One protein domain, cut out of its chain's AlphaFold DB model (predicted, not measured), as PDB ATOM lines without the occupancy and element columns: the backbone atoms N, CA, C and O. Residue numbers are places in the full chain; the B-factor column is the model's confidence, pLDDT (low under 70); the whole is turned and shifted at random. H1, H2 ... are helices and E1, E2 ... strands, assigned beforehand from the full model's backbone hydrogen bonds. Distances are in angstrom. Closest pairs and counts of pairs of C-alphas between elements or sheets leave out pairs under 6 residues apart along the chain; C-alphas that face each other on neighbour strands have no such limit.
ATOM      1  N   ASN A 383     105.346 -50.029  35.228       76.56
ATOM      2  CA  ASN A 383     106.711 -50.189  35.732       76.56
ATOM      3  C   ASN A 383     107.588 -48.944  35.510       76.56
ATOM      4  O   ASN A 383     108.790 -48.988  35.767       76.56
ATOM      5  N   VAL A 384     107.014 -47.845  35.008       86.44
ATOM      6  CA  VAL A 384     107.719 -46.569  34.846       86.44
ATOM      7  C   VAL A 384     107.522 -45.724  36.097       86.44
ATOM      8  O   VAL A 384     106.393 -45.367  36.446       86.44
ATOM      9  N   TYR A 385     108.629 -45.361  36.736       91.44
ATOM     10  CA  TYR A 385     108.651 -44.460  37.879       91.44
ATOM     11  C   TYR A 385     109.168 -43.091  37.446       91.44
ATOM     12  O   TYR A 385     110.156 -42.980  36.731       91.44
ATOM     13  N   SER A 386     108.492 -42.040  37.894       92.94
ATOM     14  CA  SER A 386     108.891 -40.637  37.699       92.94
ATOM     15  C   SER A 386     109.630 -40.048  38.902       92.94
ATOM     16  O   SER A 386     110.149 -38.937  38.827       92.94
ATOM     17  N   GLY A 387     109.663 -40.767  40.024       94.50
ATOM     18  CA  GLY A 387     110.373 -40.348  41.221       94.50
ATOM     19  C   GLY A 387     110.648 -41.497  42.179       94.50
ATOM     20  O   GLY A 387     110.048 -42.564  42.069       94.50
ATOM     21  N   VAL A 388     111.536 -41.261  43.142       95.06
ATOM     22  CA  VAL A 388     111.926 -42.218  44.188       95.06
ATOM     23  C   VAL A 388     111.783 -41.573  45.558       95.06
ATOM     24  O   VAL A 388     112.188 -40.426  45.767       95.06
ATOM     25  N   HIS A 389     111.256 -42.319  46.524       92.44
ATOM     26  CA  HIS A 389     111.245 -41.920  47.927       92.44
ATOM     27  C   HIS A 389     111.704 -43.079  48.801       92.44
ATOM     28  O   HIS A 389     111.139 -44.167  48.734       92.44
ATOM     29  N   VAL A 390     112.713 -42.817  49.630       89.25
ATOM     30  CA  VAL A 390     113.253 -43.777  50.593       89.25
ATOM     31  C   VAL A 390     112.940 -43.255  51.990       89.25
ATOM     32  O   VAL A 390     113.344 -42.148  52.339       89.25
ATOM     33  N   GLY A 391     112.202 -44.037  52.773       82.44
ATOM     34  CA  GLY A 391     111.795 -43.689  54.135       82.44
ATOM     35  C   GLY A 391     111.852 -44.890  55.075       82.44
ATOM     36  O   GLY A 391     112.116 -46.010  54.643       82.44
ATOM     37  N   MET A 392     111.600 -44.674  56.365       76.81
ATOM     38  CA  MET A 392     111.622 -45.729  57.384       76.81
ATOM     39  C   MET A 392     110.196 -46.136  57.775       76.81
ATOM     40  O   MET A 392     109.353 -45.276  58.015       76.81
ATOM     41  N   ASN A 393     109.913 -47.436  57.887       67.62
ATOM     42  CA  ASN A 393     108.567 -47.962  58.184       67.62
ATOM     43  C   ASN A 393     107.995 -47.510  59.539       67.62
ATOM     44  O   ASN A 393     106.785 -47.501  59.736       67.62
ATOM     45  N   SER A 394     108.863 -47.154  60.479       60.84
ATOM     46  CA  SER A 394     108.504 -46.884  61.871       60.84
ATOM     47  C   SER A 394     108.245 -45.405  62.185       60.84
ATOM     48  O   SER A 394     107.693 -45.063  63.232       60.84
ATOM     49  N   ILE A 395     108.644 -44.519  61.274       57.91
ATOM     50  CA  ILE A 395     108.514 -43.073  61.405       57.91
ATOM     51  C   ILE A 395     107.212 -42.665  60.703       57.91
ATOM     52  O   ILE A 395     106.944 -43.103  59.587       57.91
ATOM     53  N   GLY A 396     106.374 -41.841  61.344       57.84
ATOM     54  CA  GLY A 396     105.133 -41.362  60.719       57.84
ATOM     55  C   GLY A 396     105.397 -40.711  59.352       57.84
ATOM     56  O   GLY A 396     106.438 -40.085  59.155       57.84
ATOM     57  N   GLU A 397     104.463 -40.833  58.404       58.25
ATOM     58  CA  GLU A 397     104.653 -40.404  57.002       58.25
ATOM     59  C   GLU A 397     105.167 -38.961  56.869       58.25
ATOM     60  O   GLU A 397     106.082 -38.691  56.090       58.25
ATOM     61  N   PHE A 398     104.646 -38.044  57.690       56.19
ATOM     62  CA  PHE A 398     105.082 -36.646  57.723       56.19
ATOM     63  C   PHE A 398     106.549 -36.480  58.153       56.19
ATOM     64  O   PHE A 398     107.290 -35.691  57.572       56.19
ATOM     65  N   LEU A 399     106.986 -37.243  59.157       61.41
ATOM     66  CA  LEU A 399     108.359 -37.202  59.654       61.41
ATOM     67  C   LEU A 399     109.335 -37.826  58.644       61.41
ATOM     68  O   LEU A 399     110.434 -37.309  58.467       61.41
ATOM     69  N   ASN A 400     108.919 -38.865  57.915       64.94
ATOM     70  CA  ASN A 400     109.707 -39.425  56.813       64.94
ATOM     71  C   ASN A 400     109.947 -38.401  55.696       64.94
ATOM     72  O   ASN A 400     111.088 -38.202  55.281       64.94
ATOM     73  N   LEU A 401     108.896 -37.694  55.265       60.16
ATOM     74  CA  LEU A 401     109.003 -36.634  54.252       60.16
ATOM     75  C   LEU A 401     109.904 -35.472  54.701       60.16
ATOM     76  O   LEU A 401     110.520 -34.801  53.868       60.16
ATOM     77  N   ALA A 402     109.983 -35.220  56.011       63.47
ATOM     78  CA  ALA A 402     110.889 -34.231  56.585       63.47
ATOM     79  C   ALA A 402     112.359 -34.698  56.586       63.47
ATOM     80  O   ALA A 402     113.258 -33.865  56.440       63.47
ATOM     81  N   LEU A 403     112.609 -36.009  56.713       70.81
ATOM     82  CA  LEU A 403     113.951 -36.594  56.648       70.81
ATOM     83  C   LEU A 403     114.496 -36.562  55.217       70.81
ATOM     84  O   LEU A 403     115.521 -35.922  54.974       70.81
ATOM     85  N   VAL A 404     113.801 -37.188  54.264       80.06
ATOM     86  CA  VAL A 404     114.201 -37.233  52.850       80.06
ATOM     87  C   VAL A 404     112.990 -36.959  51.968       80.06
ATOM     88  O   VAL A 404     112.018 -37.702  51.962       80.06
ATOM     89  N   LYS A 405     113.047 -35.880  51.183       87.38
ATOM     90  CA  LYS A 405     111.975 -35.550  50.236       87.38
ATOM     91  C   LYS A 405     112.030 -36.483  49.023       87.38
ATOM     92  O   LYS A 405     113.132 -36.848  48.611       87.38
ATOM     93  N   PRO A 406     110.889 -36.821  48.396       90.25
ATOM     94  CA  PRO A 406     110.881 -37.531  47.124       90.25
ATOM     95  C   PRO A 406     111.705 -36.790  46.066       90.25
ATOM     96  O   PRO A 406     111.597 -35.567  45.939       90.25
ATOM     97  N   SER A 407     112.503 -37.536  45.312       93.25
ATOM     98  CA  SER A 407     113.261 -37.017  44.177       93.25
ATOM     99  C   SER A 407     112.541 -37.367  42.881       93.25
ATOM    100  O   SER A 407     112.010 -38.470  42.772       93.25
ATOM    101  N   TRP A 408     112.499 -36.443  41.922       93.44
ATOM    102  CA  TRP A 408     111.710 -36.571  40.694       93.44
ATOM    103  C   TRP A 408     112.567 -36.320  39.456       93.44
ATOM    104  O   TRP A 408     113.444 -35.458  39.473       93.44
ATOM    105  N   ASP A 409     112.254 -37.021  38.369       93.00
ATOM    106  CA  ASP A 409     112.648 -36.639  37.014       93.00
ATOM    107  C   ASP A 409     111.494 -35.851  36.380       93.00
ATOM    108  O   ASP A 409     110.367 -36.342  36.272       93.00
ATOM    109  N   ASN A 410     111.758 -34.598  36.005       90.44
ATOM    110  CA  ASN A 410     110.726 -33.688  35.506       90.44
ATOM    111  C   ASN A 410     110.128 -34.149  34.169       90.44
ATOM    112  O   ASN A 410     108.938 -33.934  33.942       90.44
ATOM    113  N   VAL A 411     110.920 -34.805  33.317       90.00
ATOM    114  CA  VAL A 411     110.477 -35.299  32.007       90.00
ATOM    115  C   VAL A 411     109.533 -36.480  32.203       90.00
ATOM    116  O   VAL A 411     108.395 -36.458  31.732       90.00
ATOM    117  N   LEU A 412     109.948 -37.484  32.982       89.38
ATOM    118  CA  LEU A 412     109.100 -38.637  33.290       89.38
ATOM    119  C   LEU A 412     107.844 -38.224  34.055       89.38
ATOM    120  O   LEU A 412     106.768 -38.760  33.793       89.38
ATOM    121  N   ARG A 413     107.952 -37.250  34.964       90.81
ATOM    122  CA  ARG A 413     106.808 -36.707  35.704       90.81
ATOM    123  C   ARG A 413     105.801 -36.014  34.790       90.81
ATOM    124  O   ARG A 413     104.600 -36.178  34.995       90.81
ATOM    125  N   ALA A 414     106.266 -35.250  33.802       88.56
ATOM    126  CA  ALA A 414     105.389 -34.582  32.844       88.56
ATOM    127  C   ALA A 414     104.626 -35.590  31.967       88.56
ATOM    128  O   ALA A 414     103.450 -35.387  31.681       88.56
ATOM    129  N   ILE A 415     105.274 -36.694  31.582       86.12
ATOM    130  CA  ILE A 415     104.706 -37.689  30.659       86.12
ATOM    131  C   ILE A 415     103.824 -38.714  31.385       86.12
ATOM    132  O   ILE A 415     102.735 -39.045  30.917       86.12
ATOM    133  N   TYR A 416     104.290 -39.236  32.520       86.75
ATOM    134  CA  TYR A 416     103.677 -40.377  33.211       86.75
ATOM    135  C   TYR A 416     102.974 -40.008  34.523       86.75
ATOM    136  O   TYR A 416     102.385 -40.882  35.167       86.75
ATOM    137  N   GLY A 417     103.000 -38.729  34.910       89.00
ATOM    138  CA  GLY A 417     102.396 -38.228  36.140       89.00
ATOM    139  C   GLY A 417     103.239 -38.519  37.382       89.00
ATOM    140  O   GLY A 417     104.440 -38.746  37.305       89.00
ATOM    141  N   LEU A 418     102.603 -38.500  38.558       90.00
ATOM    142  CA  LEU A 418     103.252 -38.709  39.858       90.00
ATOM    143  C   LEU A 418     103.356 -40.202  40.204       90.00
ATOM    144  O   LEU A 418     102.698 -40.688  41.121       90.00
ATOM    145  N   LYS A 419     104.189 -40.938  39.466       91.81
ATOM    146  CA  LYS A 419     104.495 -42.344  39.766       91.81
ATOM    147  C   LYS A 419     105.751 -42.437  40.616       91.81
ATOM    148  O   LYS A 419     106.845 -42.136  40.135       91.81
ATOM    149  N   LEU A 420     105.588 -42.824  41.873       90.88
ATOM    150  CA  LEU A 420     106.667 -42.911  42.852       90.88
ATOM    151  C   LEU A 420     107.114 -44.366  43.020       90.88
ATOM    152  O   LEU A 420     106.265 -45.247  43.097       90.88
ATOM    153  N   LEU A 421     108.423 -44.598  43.119       92.44
ATOM    154  CA  LEU A 421     109.016 -45.822  43.656       92.44
ATOM    155  C   LEU A 421     109.202 -45.638  45.172       92.44
ATOM    156  O   LEU A 421     110.137 -44.935  45.580       92.44
ATOM    157  N   PRO A 422     108.316 -46.192  46.021       90.25
ATOM    158  CA  PRO A 422     108.472 -46.117  47.464       90.25
ATOM    159  C   PRO A 422     109.375 -47.247  47.963       90.25
ATOM    160  O   PRO A 422     109.107 -48.421  47.726       90.25
ATOM    161  N   VAL A 423     110.405 -46.898  48.726       89.19
ATOM    162  CA  VAL A 423     111.249 -47.854  49.447       89.19
ATOM    163  C   VAL A 423     111.110 -47.579  50.931       89.19
ATOM    164  O   VAL A 423     111.439 -46.489  51.402       89.19
ATOM    165  N   LYS A 424     110.590 -48.560  51.672       83.88
ATOM    166  CA  LYS A 424     110.368 -48.429  53.110       83.88
ATOM    167  C   LYS A 424     111.289 -49.366  53.881       83.88
ATOM    168  O   LYS A 424     111.069 -50.571  53.901       83.88
ATOM    169  N   LEU A 425     112.316 -48.805  54.506       78.81
ATOM    170  CA  LEU A 425     113.306 -49.564  55.259       78.81
ATOM    171  C   LEU A 425     112.761 -49.960  56.641       78.81
ATOM    172  O   LEU A 425     112.128 -49.131  57.309       78.81
ATOM    173  N   PRO A 426     112.998 -51.199  57.096       69.38
ATOM    174  CA  PRO A 426     112.555 -51.653  58.406       69.38
ATOM    175  C   PRO A 426     113.374 -51.022  59.543       69.38
ATOM    176  O   PRO A 426     114.597 -50.948  59.464       69.38
ATOM    177  N   GLY A 427     112.673 -50.653  60.622       60.22
ATOM    178  CA  GLY A 427     113.223 -50.304  61.939       60.22
ATOM    179  C   GLY A 427     113.222 -48.812  62.295       60.22
ATOM    180  O   GLY A 427     112.718 -47.981  61.542       60.22
ATOM    181  N   PHE A 428     113.690 -48.499  63.509       53.09
ATOM    182  CA  PHE A 428     113.901 -47.155  64.071       53.09
ATOM    183  C   PHE A 428     115.411 -46.918  64.166       53.09
ATOM    184  O   PHE A 428     116.104 -47.859  64.566       53.09
ATOM    185  N   PRO A 429     115.937 -45.704  63.912       51.38
ATOM    186  CA  PRO A 429     117.324 -45.432  64.262       51.38
ATOM    187  C   PRO A 429     117.457 -45.631  65.778       51.38
ATOM    188  O   PRO A 429     116.789 -44.939  66.551       51.38
ATOM    189  N   TYR A 430     118.251 -46.618  66.214       41.94
ATOM    190  CA  TYR A 430     118.597 -46.715  67.627       41.94
ATOM    191  C   TYR A 430     119.414 -45.477  67.950       41.94
ATOM    192  O   TYR A 430     120.544 -45.312  67.495       41.94
ATOM    193  N   LEU A 431     118.810 -44.588  68.712       47.69
ATOM    194  CA  LEU A 431     119.518 -43.510  69.344       47.69
ATOM    195  C   LEU A 431     119.283 -43.715  70.830       47.69
ATOM    196  O   LEU A 431     118.141 -43.618  71.287       47.69
ATOM    197  N   GLU A 432     120.338 -44.004  71.595       43.91
ATOM    198  CA  GLU A 432     120.223 -43.903  73.046       43.91
ATOM    199  C   GLU A 432     119.603 -42.535  73.383       43.91
ATOM    200  O   GLU A 432     119.939 -41.545  72.732       43.91
ATOM    201  N   PRO A 433     118.726 -42.405  74.393       45.41
ATOM    202  CA  PRO A 433     118.063 -41.135  74.710       45.41
ATOM    203  C   PRO A 433     119.019 -39.940  74.923       45.41
ATOM    204  O   PRO A 433     118.602 -38.784  74.832       45.41
ATOM    205  N   LYS A 434     120.306 -40.208  75.195       46.75
ATOM    206  CA  LYS A 434     121.385 -39.212  75.293       46.75
ATOM    207  C   LYS A 434     122.034 -38.856  73.942       46.75
ATOM    208  O   LYS A 434     122.527 -37.741  73.795       46.75
ATOM    209  N   GLU A 435     121.989 -39.746  72.955       42.00
ATOM    210  CA  GLU A 435     122.534 -39.576  71.598       42.00
ATOM    211  C   GLU A 435     121.467 -39.178  70.564       42.00
ATOM    212  O   GLU A 435     121.788 -38.548  69.558       42.00
ATOM    213  N   ALA A 436     120.186 -39.433  70.855       46.19
ATOM    214  CA  ALA A 436     119.031 -39.069  70.023       46.19
ATOM    215  C   ALA A 436     118.844 -37.568  69.815       46.19
ATOM    216  O   ALA A 436     118.108 -37.138  68.931       46.19
ATOM    217  N   LYS A 437     119.513 -36.766  70.643       44.66
ATOM    218  CA  LYS A 437     119.469 -35.306  70.606       44.66
ATOM    219  C   LYS A 437     120.649 -34.678  69.862       44.66
ATOM    220  O   LYS A 437     120.699 -33.455  69.764       44.66
ATOM    221  N   ARG A 438     121.602 -35.468  69.345       50.09
ATOM    222  CA  ARG A 438     122.713 -34.934  68.543       50.09
ATOM    223  C   ARG A 438     122.286 -34.844  67.081       50.09
ATOM    224  O   ARG A 438     122.059 -35.858  66.430       50.09
ATOM    225  N   LYS A 439     122.191 -33.608  66.582       55.06
ATOM    226  CA  LYS A 439     121.885 -33.254  65.185       55.06
ATOM    227  C   LYS A 439     122.697 -34.088  64.176       55.06
ATOM    228  O   LYS A 439     122.136 -34.577  63.201       55.06
ATOM    229  N   ASP A 440     123.956 -34.365  64.509       56.50
ATOM    230  CA  ASP A 440     124.914 -35.136  63.706       56.50
ATOM    231  C   ASP A 440     124.425 -36.554  63.336       56.50
ATOM    232  O   ASP A 440     124.697 -37.039  62.237       56.50
ATOM    233  N   ASN A 441     123.650 -37.215  64.204       59.16
ATOM    234  CA  ASN A 441     123.135 -38.567  63.944       59.16
ATOM    235  C   ASN A 441     121.884 -38.575  63.044       59.16
ATOM    236  O   ASN A 441     121.678 -39.499  62.252       59.16
ATOM    237  N   MET A 442     121.040 -37.543  63.137       62.53
ATOM    238  CA  MET A 442     119.937 -37.357  62.187       62.53
ATOM    239  C   MET A 442     120.471 -36.991  60.800       62.53
ATOM    240  O   MET A 442     119.959 -37.494  59.799       62.53
ATOM    241  N   ASP A 443     121.524 -36.173  60.744       66.94
ATOM    242  CA  ASP A 443     122.181 -35.785  59.497       66.94
ATOM    243  C   ASP A 443     122.861 -36.988  58.815       66.94
ATOM    244  O   ASP A 443     122.727 -37.158  57.601       66.94
ATOM    245  N   SER A 444     123.493 -37.897  59.569       73.31
ATOM    246  CA  SER A 444     124.075 -39.130  59.007       73.31
ATOM    247  C   SER A 444     123.016 -40.113  58.488       73.31
ATOM    248  O   SER A 444     123.160 -40.666  57.396       73.31
ATOM    249  N   THR A 445     121.909 -40.283  59.216       73.94
ATOM    250  CA  THR A 445     120.757 -41.102  58.796       73.94
ATOM    251  C   THR A 445     120.152 -40.560  57.502       73.94
ATOM    252  O   THR A 445     119.959 -41.300  56.536       73.94
ATOM    253  N   LYS A 446     119.911 -39.246  57.450       79.75
ATOM    254  CA  LYS A 446     119.411 -38.550  56.263       79.75
ATOM    255  C   LYS A 446     120.348 -38.708  55.066       79.75
ATOM    256  O   LYS A 446     119.868 -38.944  53.961       79.75
ATOM    257  N   THR A 447     121.657 -38.610  55.290       83.38
ATOM    258  CA  THR A 447     122.675 -38.774  54.241       83.38
ATOM    259  C   THR A 447     122.621 -40.178  53.637       83.38
ATOM    260  O   THR A 447     122.476 -40.308  52.428       83.38
ATOM    261  N   ARG A 448     122.593 -41.230  54.463       81.94
ATOM    262  CA  ARG A 448     122.499 -42.622  53.984       81.94
ATOM    263  C   ARG A 448     121.202 -42.913  53.226       81.94
ATOM    264  O   ARG A 448     121.222 -43.544  52.174       81.94
ATOM    265  N   LEU A 449     120.062 -42.432  53.732       86.25
ATOM    266  CA  LEU A 449     118.780 -42.560  53.026       86.25
ATOM    267  C   LEU A 449     118.815 -41.838  51.669       86.25
ATOM    268  O   LEU A 449     118.256 -42.335  50.689       86.25
ATOM    269  N   LYS A 450     119.490 -40.683  51.606       88.25
ATOM    270  CA  LYS A 450     119.668 -39.907  50.379       88.25
ATOM    271  C   LYS A 450     120.576 -40.616  49.372       88.25
ATOM    272  O   LYS A 450     120.214 -40.680  48.205       88.25
ATOM    273  N   GLU A 451     121.673 -41.229  49.808       88.94
ATOM    274  CA  GLU A 451     122.554 -42.035  48.947       88.94
ATOM    275  C   GLU A 451     121.804 -43.203  48.290       88.94
ATOM    276  O   GLU A 451     121.913 -43.420  47.081       88.94
ATOM    277  N   ILE A 452     120.980 -43.921  49.065       90.31
ATOM    278  CA  ILE A 452     120.116 -44.985  48.535       90.31
ATOM    279  C   ILE A 452     119.123 -44.402  47.518       90.31
ATOM    280  O   ILE A 452     118.960 -44.955  46.429       90.31
ATOM    281  N   GLN A 453     118.473 -43.279  47.849       93.44
ATOM    282  CA  GLN A 453     117.517 -42.613  46.959       93.44
ATOM    283  C   GLN A 453     118.158 -42.204  45.631       93.44
ATOM    284  O   GLN A 453     117.590 -42.488  44.578       93.44
ATOM    285  N   ASP A 454     119.315 -41.549  45.678       93.44
ATOM    286  CA  ASP A 454     119.998 -41.017  44.498       93.44
ATOM    287  C   ASP A 454     120.450 -42.149  43.577       93.44
ATOM    288  O   ASP A 454     120.251 -42.089  42.364       93.44
ATOM    289  N   ARG A 455     120.962 -43.240  44.153       92.19
ATOM    290  CA  ARG A 455     121.325 -44.433  43.391       92.19
ATOM    291  C   ARG A 455     120.122 -45.068  42.693       92.19
ATOM    292  O   ARG A 455     120.180 -45.358  41.503       92.19
ATOM    293  N   LEU A 456     119.022 -45.276  43.417       94.38
ATOM    294  CA  LEU A 456     117.802 -45.844  42.839       94.38
ATOM    295  C   LEU A 456     117.188 -44.934  41.775       94.38
ATOM    296  O   LEU A 456     116.651 -45.431  40.787       94.38
ATOM    297  N   GLN A 457     117.280 -43.616  41.961       93.81
ATOM    298  CA  GLN A 457     116.822 -42.649  40.974       93.81
ATOM    299  C   GLN A 457     117.601 -42.798  39.667       93.81
ATOM    300  O   GLN A 457     116.978 -42.924  38.619       93.81
ATOM    301  N   LYS A 458     118.935 -42.864  39.723       92.81
ATOM    302  CA  LYS A 458     119.768 -43.053  38.528       92.81
ATOM    303  C   LYS A 458     119.437 -44.339  37.760       92.81
ATOM    304  O   LYS A 458     119.406 -44.331  36.535       92.81
ATOM    305  N   ILE A 459     119.142 -45.428  38.473       92.44
ATOM    306  CA  ILE A 459     118.845 -46.734  37.862       92.44
ATOM    307  C   ILE A 459     117.425 -46.782  37.275       92.44
ATOM    308  O   ILE A 459     117.233 -47.166  36.121       92.44
ATOM    309  N   PHE A 460     116.410 -46.437  38.076       92.44
ATOM    310  CA  PHE A 460     115.001 -46.713  37.756       92.44
ATOM    311  C   PHE A 460     114.211 -45.494  37.271       92.44
ATOM    312  O   PHE A 460     113.135 -45.660  36.697       92.44
ATOM    313  N   VAL A 461     114.725 -44.283  37.485       91.62
ATOM    314  CA  VAL A 461     114.084 -43.011  37.119       91.62
ATOM    315  C   VAL A 461     115.025 -42.238  36.195       91.62
ATOM    316  O   VAL A 461     115.523 -41.162  36.513       91.62
TER     317      VAL A 461
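What this domain is: This is residues 383 to 461 of the 571 residues of an uncharacterized protein of Leptospira levettii (UniProt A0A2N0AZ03). A narrow ribbon of two parallel strands, E1 and E2, has one long helix, H3, running alongside it, with E1 next to the helix. Short H1 packs on E1 near its last residues, H2 sits beyond the first residues of the ribbon, and residues 432 to 440 stick out at the opposite end. The 79 printed residues hold three named helices and two named strands, in the order E1, H1, H2, E2, H3, a mixed class. The whole is only just loose, close to compact, with a radius of gyration of the C-alphas of 14.0 A, and spans 48 by 19 by 17 A.

Where its parts are: E1 is residues 387 to 392, 17.1 A long, beginning at C-alpha 387 (110.373, -40.348, 41.221). E2 is residues 420 to 425, 15.6 A. H3, residues 439 to 460, measures 31.3 A and ends at C-alpha 460 (115.001, -46.713, 37.756). H1 is residues 397 to 403 and H2 residues 410 to 416.

How they stand to each other: E1 and E2 are parallel neighbours at 19 degrees; N 391 and O 423 are 2.9 A apart, N 421 and O 387 2.8 A. With H1 and H2 between them they form a strand-helix-strand unit, two parallel neighbour strands joined through helices. Residues 387 to 388 of E1 also pair, antiparallel, with residues 407 to 408. The closest C-alphas of E1 and H3, Val 390 and Gln 453, are 5.7 A apart. E2 and H3 are near each other, with 10 pairs of C-alphas within 10 A. The closest C-alphas of E1 and H1, Gly 391 and Asn 400, are 5.5 A apart. H1 and H3 are close but not clearly touching, about perpendicular at 80 degrees; their closest C-alphas, Leu 403 and Lys 446, are 5.8 A apart. H2 and H3 are apart. Every O i to N i+4 pair is within hydrogen-bond range in H1, H2 and H3.

The domain as a whole: The C-alphas farthest apart, those of Ile 415 and Lys 434, are 47.7 A from each other. The printed part has no cut. The link from E2 to H3 is long, 13 residues. Model confidence is under 70 in residues 393 to 402 and 426 to 443.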